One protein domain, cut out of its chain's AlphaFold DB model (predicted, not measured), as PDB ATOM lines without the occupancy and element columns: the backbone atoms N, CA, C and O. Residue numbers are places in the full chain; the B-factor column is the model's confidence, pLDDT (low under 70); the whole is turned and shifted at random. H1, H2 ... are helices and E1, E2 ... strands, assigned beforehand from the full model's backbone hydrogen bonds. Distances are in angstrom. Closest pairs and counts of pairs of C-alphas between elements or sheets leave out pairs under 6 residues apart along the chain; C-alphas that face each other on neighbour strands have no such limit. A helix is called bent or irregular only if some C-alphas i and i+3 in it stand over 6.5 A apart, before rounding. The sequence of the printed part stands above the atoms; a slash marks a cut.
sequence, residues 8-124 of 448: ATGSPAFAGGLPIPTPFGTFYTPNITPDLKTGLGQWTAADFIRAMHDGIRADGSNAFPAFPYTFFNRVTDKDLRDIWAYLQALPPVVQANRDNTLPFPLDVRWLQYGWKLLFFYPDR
ATOM      1  N   ALA A   8       6.421 -61.359 -27.312       80.50
ATOM      2  CA  ALA A   8       5.525 -60.221 -27.525       80.50
ATOM      3  C   ALA A   8       4.983 -59.639 -26.210       80.50
ATOM      4  O   ALA A   8       4.744 -58.437 -26.120       80.50
ATOM      5  N   THR A   9       4.818 -60.477 -25.184       82.25
ATOM      6  CA  THR A   9       4.378 -60.056 -23.846       82.25
ATOM      7  C   THR A   9       5.526 -59.972 -22.837       82.25
ATOM      8  O   THR A   9       5.268 -59.770 -21.654       82.25
ATOM      9  N   GLY A  10       6.779 -60.164 -23.268       82.06
ATOM     10  CA  GLY A  10       7.944 -60.185 -22.376       82.06
ATOM     11  C   GLY A  10       7.969 -61.368 -21.401       82.06
ATOM     12  O   GLY A  10       8.556 -61.258 -20.327       82.06
ATOM     13  N   SER A  11       7.319 -62.484 -21.749       85.12
ATOM     14  CA  SER A  11       7.339 -63.707 -20.940       85.12
ATOM     15  C   SER A  11       8.777 -64.204 -20.765       85.12
ATOM     16  O   SER A  11       9.524 -64.219 -21.752       85.12
ATOM     17  N   PRO A  12       9.174 -64.669 -19.564       90.12
ATOM     18  CA  PRO A  12      10.461 -65.325 -19.377       90.12
ATOM     19  C   PRO A  12      10.647 -66.497 -20.345       90.12
ATOM     20  O   PRO A  12       9.677 -67.131 -20.779       90.12
ATOM     21  N   ALA A  13      11.906 -66.786 -20.679       90.69
ATOM     22  CA  ALA A  13      12.246 -67.886 -21.570       90.69
ATOM     23  C   ALA A  13      11.674 -69.211 -21.042       90.69
ATOM     24  O   ALA A  13      11.763 -69.487 -19.849       90.69
ATOM     25  N   PHE A  14      11.112 -70.024 -21.940       93.88
ATOM     26  CA  PHE A  14      10.547 -71.350 -21.648       93.88
ATOM     27  C   PHE A  14       9.288 -71.368 -20.759       93.88
ATOM     28  O   PHE A  14       8.751 -72.443 -20.487       93.88
ATOM     29  N   ALA A  15       8.771 -70.207 -20.348       94.75
ATOM     30  CA  ALA A  15       7.607 -70.097 -19.467       94.75
ATOM     31  C   ALA A  15       6.246 -70.226 -20.185       94.75
ATOM     32  O   ALA A  15       5.192 -70.144 -19.555       94.75
ATOM     33  N   GLY A  16       6.251 -70.467 -21.498       93.19
ATOM     34  CA  GLY A  16       5.049 -70.702 -22.292       93.19
ATOM     35  C   GLY A  16       4.230 -69.440 -22.572       93.19
ATOM     36  O   GLY A  16       4.736 -68.317 -22.604       93.19
ATOM     37  N   GLY A  17       2.939 -69.639 -22.832       90.94
ATOM     38  CA  GLY A  17       1.964 -68.583 -23.098       90.94
ATOM     39  C   GLY A  17       1.978 -68.034 -24.526       90.94
ATOM     40  O   GLY A  17       1.275 -67.055 -24.788       90.94
ATOM     41  N   LEU A  18       2.747 -68.621 -25.450       89.88
ATOM     42  CA  LEU A  18       2.753 -68.206 -26.855       89.88
ATOM     43  C   LEU A  18       1.476 -68.720 -27.548       89.88
ATOM     44  O   LEU A  18       1.249 -69.933 -27.537       89.88
ATOM     45  N   PRO A  19       0.644 -67.846 -28.148       89.75
ATOM     46  CA  PRO A  19      -0.480 -68.280 -28.968       89.75
ATOM     47  C   PRO A  19       0.003 -68.810 -30.322       89.75
ATOM     48  O   PRO A  19       0.708 -68.122 -31.058       89.75
ATOM     49  N   ILE A  20      -0.447 -70.010 -30.680       85.94
ATOM     50  CA  ILE A  20      -0.243 -70.638 -31.984       85.94
ATOM     51  C   ILE A  20      -1.622 -70.780 -32.639       85.94
ATOM     52  O   ILE A  20      -2.361 -71.717 -32.314       85.94
ATOM     53  N   PRO A  21      -2.017 -69.836 -33.512       82.00
ATOM     54  CA  PRO A  21      -3.287 -69.923 -34.215       82.00
ATOM     55  C   PRO A  21      -3.242 -71.072 -35.225       82.00
ATOM     56  O   PRO A  21      -2.276 -71.224 -35.967       82.00
ATOM     57  N   THR A  22      -4.304 -71.870 -35.274       80.19
ATOM     58  CA  THR A  22      -4.481 -72.934 -36.270       80.19
ATOM     59  C   THR A  22      -5.894 -72.870 -36.848       80.19
ATOM     60  O   THR A  22      -6.775 -72.262 -36.231       80.19
ATOM     61  N   PRO A  23      -6.168 -73.542 -37.981       75.12
ATOM     62  CA  PRO A  23      -7.532 -73.676 -38.495       75.12
ATOM     63  C   PRO A  23      -8.517 -74.330 -37.509       75.12
ATOM     64  O   PRO A  23      -9.724 -74.204 -37.677       75.12
ATOM     65  N   PHE A  24      -8.011 -75.016 -36.480       83.31
ATOM     66  CA  PHE A  24      -8.799 -75.731 -35.477       83.31
ATOM     67  C   PHE A  24      -9.007 -74.931 -34.181       83.31
ATOM     68  O   PHE A  24      -9.665 -75.416 -33.269       83.31
ATOM     69  N   GLY A  25      -8.445 -73.723 -34.081       85.81
ATOM     70  CA  GLY A  25      -8.411 -72.911 -32.863       85.81
ATOM     71  C   GLY A  25      -6.981 -72.555 -32.451       85.81
ATOM     72  O   GLY A  25      -6.014 -72.881 -33.143       85.81
ATOM     73  N   THR A  26      -6.832 -71.861 -31.326       89.31
ATOM     74  CA  THR A  26      -5.524 -71.408 -30.839       89.31
ATOM     75  C   THR A  26      -4.993 -72.368 -29.787       89.31
ATOM     76  O   THR A  26      -5.657 -72.623 -28.779       89.31
ATOM     77  N   PHE A  27      -3.777 -72.867 -30.005       91.81
ATOM     78  CA  PHE A  27      -3.006 -73.560 -28.978       91.81
ATOM     79  C   PHE A  27      -2.180 -72.552 -28.185       91.81
ATOM     80  O   PHE A  27      -1.621 -71.625 -28.766       91.81
ATOM     81  N   TYR A  28      -2.064 -72.744 -26.875       93.00
ATOM     82  CA  TYR A  28      -1.139 -71.974 -26.046       93.00
ATOM     83  C   TYR A  28      -0.017 -72.882 -25.568       93.00
ATOM     84  O   TYR A  28      -0.264 -73.975 -25.053       93.00
ATOM     85  N   THR A  29       1.227 -72.449 -25.759       92.81
ATOM     86  CA  THR A  29       2.366 -73.270 -25.347       92.81
ATOM     87  C   THR A  29       2.466 -73.338 -23.823       92.81
ATOM     88  O   THR A  29       2.279 -72.319 -23.153       92.81
ATOM     89  N   PRO A  30       2.728 -74.520 -23.242       94.25
ATOM     90  CA  PRO A  30       2.873 -74.648 -21.802       94.25
ATOM     91  C   PRO A  30       4.233 -74.127 -21.327       94.25
ATOM     92  O   PRO A  30       5.198 -74.081 -22.094       94.25
ATOM     93  N   ASN A  31       4.313 -73.785 -20.049       95.62
ATOM     94  CA  ASN A  31       5.554 -73.605 -19.316       95.62
ATOM     95  C   ASN A  31       6.302 -74.943 -19.232       95.62
ATOM     96  O   ASN A  31       5.735 -75.950 -18.803       95.62
ATOM     97  N   ILE A  32       7.565 -74.953 -19.660       96.12
ATOM     98  CA  ILE A  32       8.436 -76.138 -19.645       96.12
ATOM     99  C   ILE A  32       9.664 -75.973 -18.739       96.12
ATOM    100  O   ILE A  32      10.600 -76.763 -18.816       96.12
ATOM    101  N   THR A  33       9.671 -74.949 -17.883       97.31
ATOM    102  CA  THR A  33      10.677 -74.785 -16.818       97.31
ATOM    103  C   THR A  33      10.461 -75.823 -15.705       97.31
ATOM    104  O   THR A  33       9.370 -76.395 -15.621       97.31
ATOM    105  N   PRO A  34      11.429 -76.062 -14.798       97.94
ATOM    106  CA  PRO A  34      11.278 -77.055 -13.728       97.94
ATOM    107  C   PRO A  34      10.375 -76.589 -12.574       97.94
ATOM    108  O   PRO A  34      10.416 -77.157 -11.484       97.94
ATOM    109  N   ASP A  35       9.554 -75.553 -12.775       97.94
ATOM    110  CA  ASP A  35       8.598 -75.103 -11.766       97.94
ATOM    111  C   ASP A  35       7.613 -76.221 -11.380       97.94
ATOM    112  O   ASP A  35       7.026 -76.888 -12.236       97.94
ATOM    113  N   LEU A  36       7.406 -76.401 -10.072       96.56
ATOM    114  CA  LEU A  36       6.590 -77.478  -9.503       96.56
ATOM    115  C   LEU A  36       5.086 -77.270  -9.695       96.56
ATOM    116  O   LEU A  36       4.329 -78.228  -9.576       96.56
ATOM    117  N   LYS A  37       4.618 -76.039  -9.920       95.50
ATOM    118  CA  LYS A  37       3.179 -75.739  -9.971       95.50
ATOM    119  C   LYS A  37       2.654 -75.640 -11.397       95.50
ATOM    120  O   LYS A  37       1.519 -76.022 -11.667       95.50
ATOM    121  N   THR A  38       3.452 -75.064 -12.281       95.19
ATOM    122  CA  THR A  38       3.022 -74.640 -13.613       95.19
ATOM    123  C   THR A  38       3.885 -75.204 -14.738       95.19
ATOM    124  O   THR A  38       3.418 -75.226 -15.877       95.19
ATOM    125  N   GLY A  39       5.090 -75.689 -14.419       95.88
ATOM    126  CA  GLY A  39       6.042 -76.272 -15.359       95.88
ATOM    127  C   GLY A  39       6.129 -77.801 -15.296       95.88
ATOM    128  O   GLY A  39       5.155 -78.499 -15.005       95.88
ATOM    129  N   LEU A  40       7.322 -78.326 -15.581       96.94
ATOM    130  CA  LEU A  40       7.645 -79.756 -15.613       96.94
ATOM    131  C   LEU A  40       8.122 -80.311 -14.264       96.94
ATOM    132  O   LEU A  40       8.460 -81.486 -14.188       96.94
ATOM    133  N   GLY A  41       8.138 -79.523 -13.185       95.81
ATOM    134  CA  GLY A  41       8.764 -79.935 -11.923       95.81
ATOM    135  C   GLY A  41       8.173 -81.200 -11.280       95.81
ATOM    136  O   GLY A  41       8.866 -81.878 -10.528       95.81
ATOM    137  N   GLN A  42       6.913 -81.539 -11.577       96.00
ATOM    138  CA  GLN A  42       6.270 -82.778 -11.103       96.00
ATOM    139  C   GLN A  42       6.425 -83.966 -12.064       96.00
ATOM    140  O   GLN A  42       6.019 -85.076 -11.731       96.00
ATOM    141  N   TRP A  43       6.957 -83.745 -13.266       97.38
ATOM    142  CA  TRP A  43       7.130 -84.797 -14.261       97.38
ATOM    143  C   TRP A  43       8.381 -85.611 -13.946       97.38
ATOM    144  O   TRP A  43       9.406 -85.075 -13.521       97.38
ATOM    145  N   THR A  44       8.325 -86.914 -14.207       97.19
ATOM    146  CA  THR A  44       9.533 -87.742 -14.244       97.19
ATOM    147  C   THR A  44      10.168 -87.709 -15.635       97.19
ATOM    148  O   THR A  44       9.505 -87.419 -16.634       97.19
ATOM    149  N   ALA A  45      11.446 -88.092 -15.735       96.75
ATOM    150  CA  ALA A  45      12.096 -88.288 -17.035       96.75
ATOM    151  C   ALA A  45      11.330 -89.303 -17.909       96.75
ATOM    152  O   ALA A  45      11.233 -89.128 -19.120       96.75
ATOM    153  N   ALA A  46      10.741 -90.338 -17.296       97.50
ATOM    154  CA  ALA A  46       9.931 -91.328 -17.998       97.50
ATOM    155  C   ALA A  46       8.618 -90.733 -18.535       97.50
ATOM    156  O   ALA A  46       8.211 -91.072 -19.643       97.50
ATOM    157  N   ASP A  47       7.975 -89.823 -17.795       97.88
ATOM    158  CA  ASP A  47       6.790 -89.106 -18.286       97.88
ATOM    159  C   ASP A  47       7.132 -88.186 -19.452       97.88
ATOM    160  O   ASP A  47       6.393 -88.143 -20.433       97.88
ATOM    161  N   PHE A  48       8.264 -87.483 -19.367       97.56
ATOM    162  CA  PHE A  48       8.754 -86.643 -20.455       97.56
ATOM    163  C   PHE A  48       9.022 -87.470 -21.715       97.56
ATOM    164  O   PHE A  48       8.467 -87.172 -22.768       97.56
ATOM    165  N   ILE A  49       9.803 -88.548 -21.602       97.12
ATOM    166  CA  ILE A  49      10.128 -89.436 -22.727       97.12
ATOM    167  C   ILE A  49       8.851 -90.029 -23.334       97.12
ATOM    168  O   ILE A  49       8.659 -89.958 -24.545       97.12
ATOM    169  N   ARG A  50       7.923 -90.525 -22.505       97.31
ATOM    170  CA  ARG A  50       6.627 -91.049 -22.966       97.31
ATOM    171  C   ARG A  50       5.788 -89.980 -23.666       97.31
ATOM    172  O   ARG A  50       5.122 -90.273 -24.655       97.31
ATOM    173  N   ALA A  51       5.811 -88.736 -23.198       97.06
ATOM    174  CA  ALA A  51       5.123 -87.656 -23.890       97.06
ATOM    175  C   ALA A  51       5.750 -87.393 -25.263       97.06
ATOM    176  O   ALA A  51       5.019 -87.320 -26.249       97.06
ATOM    177  N   MET A  52       7.077 -87.291 -25.345       96.12
ATOM    178  CA  MET A  52       7.784 -87.006 -26.597       96.12
ATOM    179  C   MET A  52       7.655 -88.147 -27.616       96.12
ATOM    180  O   MET A  52       7.494 -87.873 -28.803       96.12
ATOM    181  N   HIS A  53       7.654 -89.403 -27.161       96.06
ATOM    182  CA  HIS A  53       7.489 -90.571 -28.030       96.06
ATOM    183  C   HIS A  53       6.040 -90.853 -28.392       96.06
ATOM    184  O   HIS A  53       5.742 -91.116 -29.548       96.06
ATOM    185  N   ASP A  54       5.123 -90.809 -27.427       95.56
ATOM    186  CA  ASP A  54       3.767 -91.340 -27.606       95.56
ATOM    187  C   ASP A  54       2.678 -90.272 -27.571       95.56
ATOM    188  O   ASP A  54       1.500 -90.589 -27.757       95.56
ATOM    189  N   GLY A  55       3.018 -89.018 -27.285       95.69
ATOM    190  CA  GLY A  55       2.029 -87.968 -27.066       95.69
ATOM    191  C   GLY A  55       1.138 -88.258 -25.857       95.69
ATOM    192  O   GLY A  55      -0.031 -87.880 -25.864       95.69
ATOM    193  N   ILE A  56       1.641 -88.970 -24.842       95.75
ATOM    194  CA  ILE A  56       0.906 -89.277 -23.605       95.75
ATOM    195  C   ILE A  56       1.493 -88.440 -22.474       95.75
ATOM    196  O   ILE A  56       2.656 -88.596 -22.111       95.75
ATOM    197  N   ARG A  57       0.678 -87.553 -21.907       94.00
ATOM    198  CA  ARG A  57       1.089 -86.643 -20.833       94.00
ATOM    199  C   ARG A  57       1.361 -87.393 -19.520       94.00
ATOM    200  O   ARG A  57       1.032 -88.573 -19.373       94.00
ATOM    201  N   ALA A  58       1.930 -86.693 -18.537       93.62
ATOM    202  CA  ALA A  58       2.125 -87.228 -17.185       93.62
ATOM    203  C   ALA A  58       0.806 -87.690 -16.531       93.62
ATOM    204  O   ALA A  58       0.773 -88.711 -15.856       93.62
ATOM    205  N   ASP A  59      -0.299 -86.994 -16.811       92.94
ATOM    206  CA  ASP A  59      -1.654 -87.333 -16.344       92.94
ATOM    207  C   ASP A  59      -2.329 -88.487 -17.126       92.94
ATOM    208  O   ASP A  59      -3.479 -88.829 -16.858       92.94
ATOM    209  N   GLY A  60      -1.643 -89.077 -18.113       92.75
ATOM    210  CA  GLY A  60      -2.159 -90.158 -18.961       92.75
ATOM    211  C   GLY A  60      -3.040 -89.702 -20.131       92.75
ATOM    212  O   GLY A  60      -3.403 -90.518 -20.978       92.75
ATOM    213  N   SER A  61      -3.372 -88.414 -20.233       92.81
ATOM    214  CA  SER A  61      -4.181 -87.899 -21.338       92.81
ATOM    215  C   SER A  61      -3.379 -87.765 -22.639       92.81
ATOM    216  O   SER A  61      -2.167 -87.526 -22.641       92.81
ATOM    217  N   ASN A  62      -4.068 -87.893 -23.777       94.81
ATOM    218  CA  ASN A  62      -3.451 -87.685 -25.086       94.81
ATOM    219  C   ASN A  62      -3.165 -86.193 -25.332       94.81
ATOM    220  O   ASN A  62      -4.001 -85.310 -25.090       94.81
ATOM    221  N   ALA A  63      -1.975 -85.923 -25.857       93.88
ATOM    222  CA  ALA A  63      -1.582 -84.643 -26.409       93.88
ATOM    223  C   ALA A  63      -2.195 -84.446 -27.803       93.88
ATOM    224  O   ALA A  63      -2.412 -85.395 -28.556       93.88
ATOM    225  N   PHE A  64      -2.453 -83.189 -28.149       93.31
ATOM    226  CA  PHE A  64      -2.804 -82.814 -29.516       93.31
ATOM    227  C   PHE A  64      -1.552 -82.866 -30.401       93.31
ATOM    228  O   PHE A  64      -0.471 -82.562 -29.897       93.31
ATOM    229  N   PRO A  65      -1.667 -83.168 -31.707       90.25
ATOM    230  CA  PRO A  65      -0.525 -83.262 -32.627       90.25
ATOM    231  C   PRO A  65       0.216 -81.935 -32.862       90.25
ATOM    232  O   PRO A  65       1.277 -81.925 -33.474       90.25
ATOM    233  N   ALA A  66      -0.296 -80.813 -32.340       89.19
ATOM    234  CA  ALA A  66       0.465 -79.567 -32.222       89.19
ATOM    235  C   ALA A  66       1.682 -79.703 -31.281       89.19
ATOM    236  O   ALA A  66       2.650 -78.957 -31.400       89.19
ATOM    237  N   PHE A  67       1.638 -80.651 -30.342       92.69
ATOM    238  CA  PHE A  67       2.813 -81.115 -29.617       92.69
ATOM    239  C   PHE A  67       3.566 -82.115 -30.512       92.69
ATOM    240  O   PHE A  67       2.946 -83.085 -30.948       92.69
ATOM    241  N   PRO A  68       4.868 -81.925 -30.797       92.12
ATOM    242  CA  PRO A  68       5.545 -82.562 -31.933       92.12
ATOM    243  C   PRO A  68       5.915 -84.047 -31.720       92.12
ATOM    244  O   PRO A  68       6.902 -84.526 -32.275       92.12
ATOM    245  N   TYR A  69       5.131 -84.815 -30.956       95.12
ATOM    246  CA  TYR A  69       5.394 -86.239 -30.691       95.12
ATOM    247  C   TYR A  69       5.386 -87.099 -31.967       95.12
ATOM    248  O   TYR A  69       6.098 -88.096 -32.073       95.12
ATOM    249  N   THR A  70       4.653 -86.672 -32.999       94.38
ATOM    250  CA  THR A  70       4.641 -87.318 -34.324       94.38
ATOM    251  C   THR A  70       5.992 -87.275 -35.038       94.38
ATOM    252  O   THR A  70       6.187 -88.009 -36.000       94.38
ATOM    253  N   PHE A  71       6.928 -86.464 -34.546       95.19
ATOM    254  CA  PHE A  71       8.307 -86.369 -35.027       95.19
ATOM    255  C   PHE A  71       9.290 -86.856 -33.965       95.19
ATOM    256  O   PHE A  71      10.180 -87.653 -34.243       95.19
ATOM    257  N   PHE A  72       9.086 -86.441 -32.712       95.88
ATOM    258  CA  PHE A  72       9.971 -86.807 -31.609       95.88
ATOM    259  C   PHE A  72       9.950 -88.296 -31.253       95.88
ATOM    260  O   PHE A  72      10.911 -88.758 -30.654       95.88
ATOM    261  N   ASN A  73       8.964 -89.068 -31.722       95.31
ATOM    262  CA  ASN A  73       9.024 -90.535 -31.681       95.31
ATOM    263  C   ASN A  73      10.229 -91.145 -32.423       95.31
ATOM    264  O   ASN A  73      10.580 -92.293 -32.174       95.31
ATOM    265  N   ARG A  74      10.864 -90.388 -33.327       95.50
ATOM    266  CA  ARG A  74      12.095 -90.779 -34.031       95.50
ATOM    267  C   ARG A  74      13.357 -90.493 -33.212       95.50
ATOM    268  O   ARG A  74      14.410 -91.046 -33.511       95.50
ATOM    269  N   VAL A  75      13.275 -89.599 -32.226       96.44
ATOM    270  CA  VAL A  75      14.429 -89.098 -31.469       96.44
ATOM    271  C   VAL A  75      14.861 -90.141 -30.451       96.44
ATOM    272  O   VAL A  75      14.030 -90.714 -29.759       96.44
ATOM    273  N   THR A  76      16.166 -90.381 -30.343       95.31
ATOM    274  CA  THR A  76      16.677 -91.402 -29.425       95.31
ATOM    275  C   THR A  76      16.370 -91.051 -27.971       95.31
ATOM    276  O   THR A  76      16.417 -89.890 -27.555       95.31
ATOM    277  N   ASP A  77      16.162 -92.083 -27.159       95.00
ATOM    278  CA  ASP A  77      15.983 -91.960 -25.712       95.00
ATOM    279  C   ASP A  77      17.103 -91.164 -25.030       95.00
ATOM    280  O   ASP A  77      16.871 -90.429 -24.069       95.00
ATOM    281  N   LYS A  78      18.333 -91.304 -25.534       95.81
ATOM    282  CA  LYS A  78      19.486 -90.562 -25.031       95.81
ATOM    283  C   LYS A  78      19.312 -89.059 -25.256       95.81
ATOM    284  O   LYS A  78      19.442 -88.297 -24.301       95.81
ATOM    285  N   ASP A  79      18.990 -88.638 -26.475       96.50
ATOM    286  CA  ASP A  79      18.816 -87.216 -26.788       96.50
ATOM    287  C   ASP A  79      17.611 -86.623 -26.042       96.50
ATOM    288  O   ASP A  79      17.677 -85.490 -25.565       96.50
ATOM    289  N   LEU A  80      16.536 -87.396 -25.848       96.88
ATOM    290  CA  LEU A  80      15.407 -86.972 -25.013       96.88
ATOM    291  C   LEU A  80      15.807 -86.774 -23.544       96.88
ATOM    292  O   LEU A  80      15.353 -85.818 -22.914       96.88
ATOM    293  N   ARG A  81      16.674 -87.633 -22.992       97.56
ATOM    294  CA  ARG A  81      17.217 -87.462 -21.632       97.56
ATOM    295  C   ARG A  81      18.131 -86.246 -21.527       97.56
ATOM    296  O   ARG A  81      18.070 -85.552 -20.515       97.56
ATOM    297  N   ASP A  82      18.924 -85.960 -22.556       97.69
ATOM    298  CA  ASP A  82      19.782 -84.771 -22.596       97.69
ATOM    299  C   ASP A  82      18.936 -83.485 -22.657       97.69
ATOM    300  O   ASP A  82      19.193 -82.529 -21.919       97.69
ATOM    301  N   ILE A  83      17.864 -83.477 -23.461       96.12
ATOM    302  CA  ILE A  83      16.885 -82.377 -23.495       96.12
ATOM    303  C   ILE A  83      16.200 -82.224 -22.134       96.12
ATOM    304  O   ILE A  83      16.097 -81.108 -21.626       96.12
ATOM    305  N   TRP A  84      15.757 -83.325 -21.522       97.62
ATOM    306  CA  TRP A  84      15.163 -83.310 -20.185       97.62
ATOM    307  C   TRP A  84      16.118 -82.708 -19.151       97.62
ATOM    308  O   TRP A  84      15.735 -81.797 -18.421       97.62
ATOM    309  N   ALA A  85      17.374 -83.157 -19.118       98.12
ATOM    310  CA  ALA A  85      18.383 -82.634 -18.202       98.12
ATOM    311  C   ALA A  85      18.613 -81.127 -18.403       98.12
ATOM    312  O   ALA A  85      18.704 -80.388 -17.422       98.12
ATOM    313  N   TYR A  86      18.643 -80.661 -19.657       96.56
ATOM    314  CA  TYR A  86      18.731 -79.234 -19.965       96.56
ATOM    315  C   TYR A  86      17.527 -78.452 -19.428       96.56
ATOM    316  O   TYR A  86      17.716 -77.434 -18.765       96.56
ATOM    317  N   LEU A  87      16.299 -78.931 -19.665       96.81
ATOM    318  CA  LEU A  87      15.081 -78.272 -19.176       96.81
ATOM    319  C   LEU A  87      15.048 -78.212 -17.646       96.81
ATOM    320  O   LEU A  87      14.715 -77.171 -17.087       96.81
ATOM    321  N   GLN A  88      15.475 -79.279 -16.970       97.50
ATOM    322  CA  GLN A  88      15.534 -79.325 -15.508       97.50
ATOM    323  C   GLN A  88      16.625 -78.427 -14.905       97.50
ATOM    324  O   GLN A  88      16.552 -78.096 -13.724       97.50
ATOM    325  N   ALA A  89      17.616 -78.012 -15.697       97.19
ATOM    326  CA  ALA A  89      18.659 -77.076 -15.278       97.19
ATOM    327  C   ALA A  89      18.263 -75.596 -15.455       97.19
ATOM    328  O   ALA A  89      19.010 -74.708 -15.037       97.19
ATOM    329  N   LEU A  90      17.117 -75.307 -16.082       96.12
ATOM    330  CA  LEU A  90      16.639 -73.938 -16.264       96.12
ATOM    331  C   LEU A  90      16.175 -73.317 -14.935       96.12
ATOM    332  O   LEU A  90      15.694 -74.027 -14.051       96.12
ATOM    333  N   PRO A  91      16.229 -71.981 -14.790       96.12
ATOM    334  CA  PRO A  91      15.559 -71.308 -13.685       96.12
ATOM    335  C   PRO A  91      14.049 -71.613 -13.699       96.12
ATOM    336  O   PRO A  91      13.416 -71.461 -14.749       96.12
ATOM    337  N   PRO A  92      13.446 -72.024 -12.568       97.56
ATOM    338  CA  PRO A  92      12.007 -72.237 -12.497       97.56
ATOM    339  C   PRO A  92      11.272 -70.902 -12.644       97.56
ATOM    340  O   PRO A  92      11.635 -69.905 -12.016       97.56
ATOM    341  N   VAL A  93      10.215 -70.887 -13.454       96.94
ATOM    342  CA  VAL A  93       9.350 -69.718 -13.637       96.94
ATOM    343  C   VAL A  93       7.929 -70.102 -13.265       96.94
ATOM    344  O   VAL A  93       7.386 -71.063 -13.800       96.94
ATOM    345  N   VAL A  94       7.304 -69.334 -12.376       96.25
ATOM    346  CA  VAL A  94       5.893 -69.524 -12.024       96.25
ATOM    347  C   VAL A  94       5.035 -68.763 -13.030       96.25
ATOM    348  O   VAL A  94       4.874 -67.548 -12.928       96.25
ATOM    349  N   GLN A  95       4.468 -69.477 -13.999       93.12
ATOM    350  CA  GLN A  95       3.599 -68.902 -15.025       93.12
ATOM    351  C   GLN A  95       2.484 -69.878 -15.371       93.12
ATOM    352  O   GLN A  95       2.726 -70.938 -15.940       93.12
ATOM    353  N   ALA A  96       1.251 -69.516 -15.014       93.94
ATOM    354  CA  ALA A  96       0.094 -70.365 -15.250       93.94
ATOM    355  C   ALA A  96      -0.107 -70.627 -16.750       93.94
ATOM    356  O   ALA A  96      -0.087 -69.703 -17.566       93.94
ATOM    357  N   ASN A  97      -0.337 -71.896 -17.092       93.06
ATOM    358  CA  ASN A  97      -0.696 -72.289 -18.447       93.06
ATOM    359  C   ASN A  97      -2.092 -71.773 -18.795       93.06
ATOM    360  O   ASN A  97      -2.962 -71.650 -17.933       93.06
ATOM    361  N   ARG A  98      -2.299 -71.496 -20.081       92.25
ATOM    362  CA  ARG A  98      -3.594 -71.101 -20.628       92.25
ATOM    363  C   ARG A  98      -4.194 -72.257 -21.415       92.25
ATOM    364  O   ARG A  98      -3.479 -72.945 -22.140       92.25
ATOM    365  N   ASP A  99      -5.504 -72.428 -21.301       91.69
ATOM    366  CA  ASP A  99      -6.228 -73.439 -22.064       91.69
ATOM    367  C   ASP A  99      -6.312 -73.089 -23.552       91.69
ATOM    368  O   ASP A  99      -6.406 -71.922 -23.946       91.69
ATOM    369  N   ASN A 100      -6.302 -74.128 -24.387       92.50
ATOM    370  CA  ASN A 100      -6.505 -74.005 -25.828       92.50
ATOM    371  C   ASN A 100      -7.955 -73.606 -26.136       92.50
ATOM    372  O   ASN A 100      -8.873 -73.963 -25.404       92.50
ATOM    373  N   THR A 101      -8.180 -72.939 -27.267       92.75
ATOM    374  CA  THR A 101      -9.519 -72.475 -27.678       92.75
ATOM    375  C   THR A 101     -10.111 -73.343 -28.789       92.75
ATOM    376  O   THR A 101     -10.679 -72.817 -29.749       92.75
ATOM    377  N   LEU A 102      -9.902 -74.658 -28.721       90.25
ATOM    378  CA  LEU A 102     -10.461 -75.587 -29.704       90.25
ATOM    379  C   LEU A 102     -11.986 -75.658 -29.510       90.25
ATOM    380  O   LEU A 102     -12.435 -75.780 -28.370       90.25
ATOM    381  N   PRO A 103     -12.798 -75.565 -30.574       89.00
ATOM    382  CA  PRO A 103     -14.241 -75.702 -30.457       89.00
ATOM    383  C   PRO A 103     -14.620 -77.172 -30.286       89.00
ATOM    384  O   PRO A 103     -13.962 -78.056 -30.835       89.00
ATOM    385  N   PHE A 104     -15.734 -77.435 -29.606       89.06
ATOM    386  CA  PHE A 104     -16.321 -78.771 -29.585       89.06
ATOM    387  C   PHE A 104     -16.608 -79.268 -31.017       89.06
ATOM    388  O   PHE A 104     -17.160 -78.504 -31.816       89.06
ATOM    389  N   PRO A 105     -16.269 -80.528 -31.365       88.00
ATOM    390  CA  PRO A 105     -15.726 -81.587 -30.499       88.00
ATOM    391  C   PRO A 105     -14.187 -81.693 -30.465       88.00
ATOM    392  O   PRO A 105     -13.653 -82.654 -29.920       88.00
ATOM    393  N   LEU A 106     -13.446 -80.764 -31.073       87.00
ATOM    394  CA  LEU A 106     -11.985 -80.844 -31.226       87.00
ATOM    395  C   LEU A 106     -11.212 -80.688 -29.906       87.00
ATOM    396  O   LEU A 106     -10.056 -81.098 -29.827       87.00
ATOM    397  N   ASP A 107     -11.833 -80.128 -28.872       87.56
ATOM    398  CA  ASP A 107     -11.299 -80.018 -27.510       87.56
ATOM    399  C   ASP A 107     -11.287 -81.356 -26.746       87.56
ATOM    400  O   ASP A 107     -10.546 -81.524 -25.770       87.56
ATOM    401  N   VAL A 108     -12.055 -82.344 -27.210       89.75
ATOM    402  CA  VAL A 108     -12.209 -83.641 -26.552       89.75
ATOM    403  C   VAL A 108     -10.965 -84.517 -26.761       89.75
ATOM    404  O   VAL A 108     -10.777 -85.164 -27.793       89.75
ATOM    405  N   ARG A 109     -10.108 -84.598 -25.733       88.50
ATOM    406  CA  ARG A 109      -8.799 -85.283 -25.797       88.50
ATOM    407  C   ARG A 109      -8.849 -86.761 -26.178       88.50
ATOM    408  O   ARG A 109      -7.906 -87.245 -26.798       88.50
ATOM    409  N   TRP A 110      -9.898 -87.503 -25.819       89.69
ATOM    410  CA  TRP A 110      -9.949 -88.936 -26.135       89.69
ATOM    411  C   TRP A 110     -10.072 -89.196 -27.644       89.69
ATOM    412  O   TRP A 110      -9.558 -90.206 -28.119       89.69
ATOM    413  N   LEU A 111     -10.636 -88.256 -28.418       91.81
ATOM    414  CA  LEU A 111     -10.699 -88.354 -29.882       91.81
ATOM    415  C   LEU A 111      -9.306 -88.411 -30.524       91.81
ATOM    416  O   LEU A 111      -9.140 -88.992 -31.597       91.81
ATOM    417  N   GLN A 112      -8.283 -87.888 -29.840       93.88
ATOM    418  CA  GLN A 112      -6.896 -87.982 -30.295       93.88
ATOM    419  C   GLN A 112      -6.391 -89.426 -30.335       93.88
ATOM    420  O   GLN A 112      -5.494 -89.728 -31.112       93.88
ATOM    421  N   TYR A 113      -6.983 -90.348 -29.570       93.19
ATOM    422  CA  TYR A 113      -6.662 -91.768 -29.699       93.19
ATOM    423  C   TYR A 113      -7.020 -92.298 -31.096       93.19
ATOM    424  O   TYR A 113      -6.188 -92.923 -31.750       93.19
ATOM    425  N   GLY A 114      -8.220 -91.973 -31.591       94.00
ATOM    426  CA  GLY A 114      -8.643 -92.322 -32.949       94.00
ATOM    427  C   GLY A 114      -7.761 -91.671 -34.016       94.00
ATOM    428  O   GLY A 114      -7.350 -92.332 -34.965       94.00
ATOM    429  N   TRP A 115      -7.393 -90.400 -33.823       94.88
ATOM    430  CA  TRP A 115      -6.448 -89.712 -34.709       94.88
ATOM    431  C   TRP A 115      -5.086 -90.421 -34.757       94.88
ATOM    432  O   TRP A 115      -4.549 -90.664 -35.837       94.88
ATOM    433  N   LYS A 116      -4.556 -90.836 -33.599       94.81
ATOM    434  CA  LYS A 116      -3.279 -91.553 -33.504       94.81
ATOM    435  C   LYS A 116      -3.319 -92.919 -34.191       94.81
ATOM    436  O   LYS A 116      -2.345 -93.274 -34.848       94.81
ATOM    437  N   LEU A 117      -4.423 -93.663 -34.081       94.62
ATOM    438  CA  LEU A 117      -4.615 -94.933 -34.803       94.62
ATOM    439  C   LEU A 117      -4.496 -94.765 -36.318       94.62
ATOM    440  O   LEU A 117      -3.932 -95.631 -36.979       94.62
ATOM    441  N   LEU A 118      -4.991 -93.651 -36.854       93.62
ATOM    442  CA  LEU A 118      -4.993 -93.395 -38.291       93.62
ATOM    443  C   LEU A 118      -3.677 -92.803 -38.806       93.62
ATOM    444  O   LEU A 118      -3.279 -93.121 -39.923       93.62
ATOM    445  N   PHE A 119      -3.031 -91.926 -38.031       93.81
ATOM    446  CA  PHE A 119      -1.967 -91.054 -38.550       93.81
ATOM    447  C   PHE A 119      -0.636 -91.111 -37.797       93.81
ATOM    448  O   PHE A 119       0.332 -90.527 -38.271       93.81
ATOM    449  N   PHE A 120      -0.572 -91.768 -36.637       94.25
ATOM    450  CA  PHE A 120       0.650 -91.834 -35.830       94.25
ATOM    451  C   PHE A 120       1.181 -93.262 -35.698       94.25
ATOM    452  O   PHE A 120       2.317 -93.533 -36.069       94.25
ATOM    453  N   TYR A 121       0.363 -94.190 -35.201       92.19
ATOM    454  CA  TYR A 121       0.794 -95.567 -34.961       92.19
ATOM    455  C   TYR A 121       1.278 -96.331 -36.206       92.19
ATOM    456  O   TYR A 121       2.191 -97.134 -36.028       92.19
ATOM    457  N   PRO A 122       0.761 -96.095 -37.433       90.69
ATOM    458  CA  PRO A 122       1.292 -96.749 -38.632       90.69
ATOM    459  C   PRO A 122       2.782 -96.484 -38.885       90.69
ATOM    460  O   PRO A 122       3.473 -97.367 -39.380       90.69
ATOM    461  N   ASP A 123       3.270 -95.302 -38.501       82.94
ATOM    462  CA  ASP A 123       4.635 -94.843 -38.780       82.94
ATOM    463  C   ASP A 123       5.475 -94.658 -37.502       82.94
ATOM    464  O   ASP A 123       6.592 -94.142 -37.563       82.94
ATOM    465  N   ARG A 124       4.958 -95.068 -36.335       89.44
ATOM    466  CA  ARG A 124       5.641 -94.914 -35.043       89.44
ATOM    467  C   ARG A 124       6.894 -95.782 -34.984       89.44
ATOM    468  O   ARG A 124       6.823 -96.998 -35.159       89.44
TER     469      ARG A 124
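Overview. This is residues 8 to 124 of the 448 residues of the protein "Cytochrome C" of Gammaproteobacteria bacterium (UniProt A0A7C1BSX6). With little regular structure, this is mostly loop chain bent round in an irregular ring: the antiparallel hairpin E1-E2 makes one side, H1 with H2 and H3 the opposite side, and H4 sits by itself. Of 117 printed residues, 43 are in named elements, mostly helix: E1, E2, then H1 to H4. The whole is compact, with a radius of gyration of the C-alphas of 14.5 A and spans of 39 by 33 by 22 A.

Along the chain. Find C-alpha 19 at (-0.480, -68.280, -28.968), where E1, residues 19 to 22, begins; E2 is 25 to 28. H3, 77 to 88, runs 16.2 A; H1, 45 to 54, runs 13.8 A; H2 is 69 to 72. H4, 111 to 119, runs 12.6 A to C-alpha 119 at (-1.967, -91.054, -38.550).

Arrangement. In the hairpin, N 20 and O 27, 2.8 A apart, are within hydrogen-bond range. H1 touches H3, closest C-alphas Ile 49 and Leu 80 at 6.3 A, and H2, Met 52 and Tyr 69 at 4.8 A. H4 touches no helix. In H1, H3 and H4 every O i to N i+4 pair is within range; H2 is too short for one.

Size, cuts and confidence. The printed part has no cut. Links E2 to H1, H1 to H2 and H3 to H4 are long. No printed residue is under 70 in pLDDT.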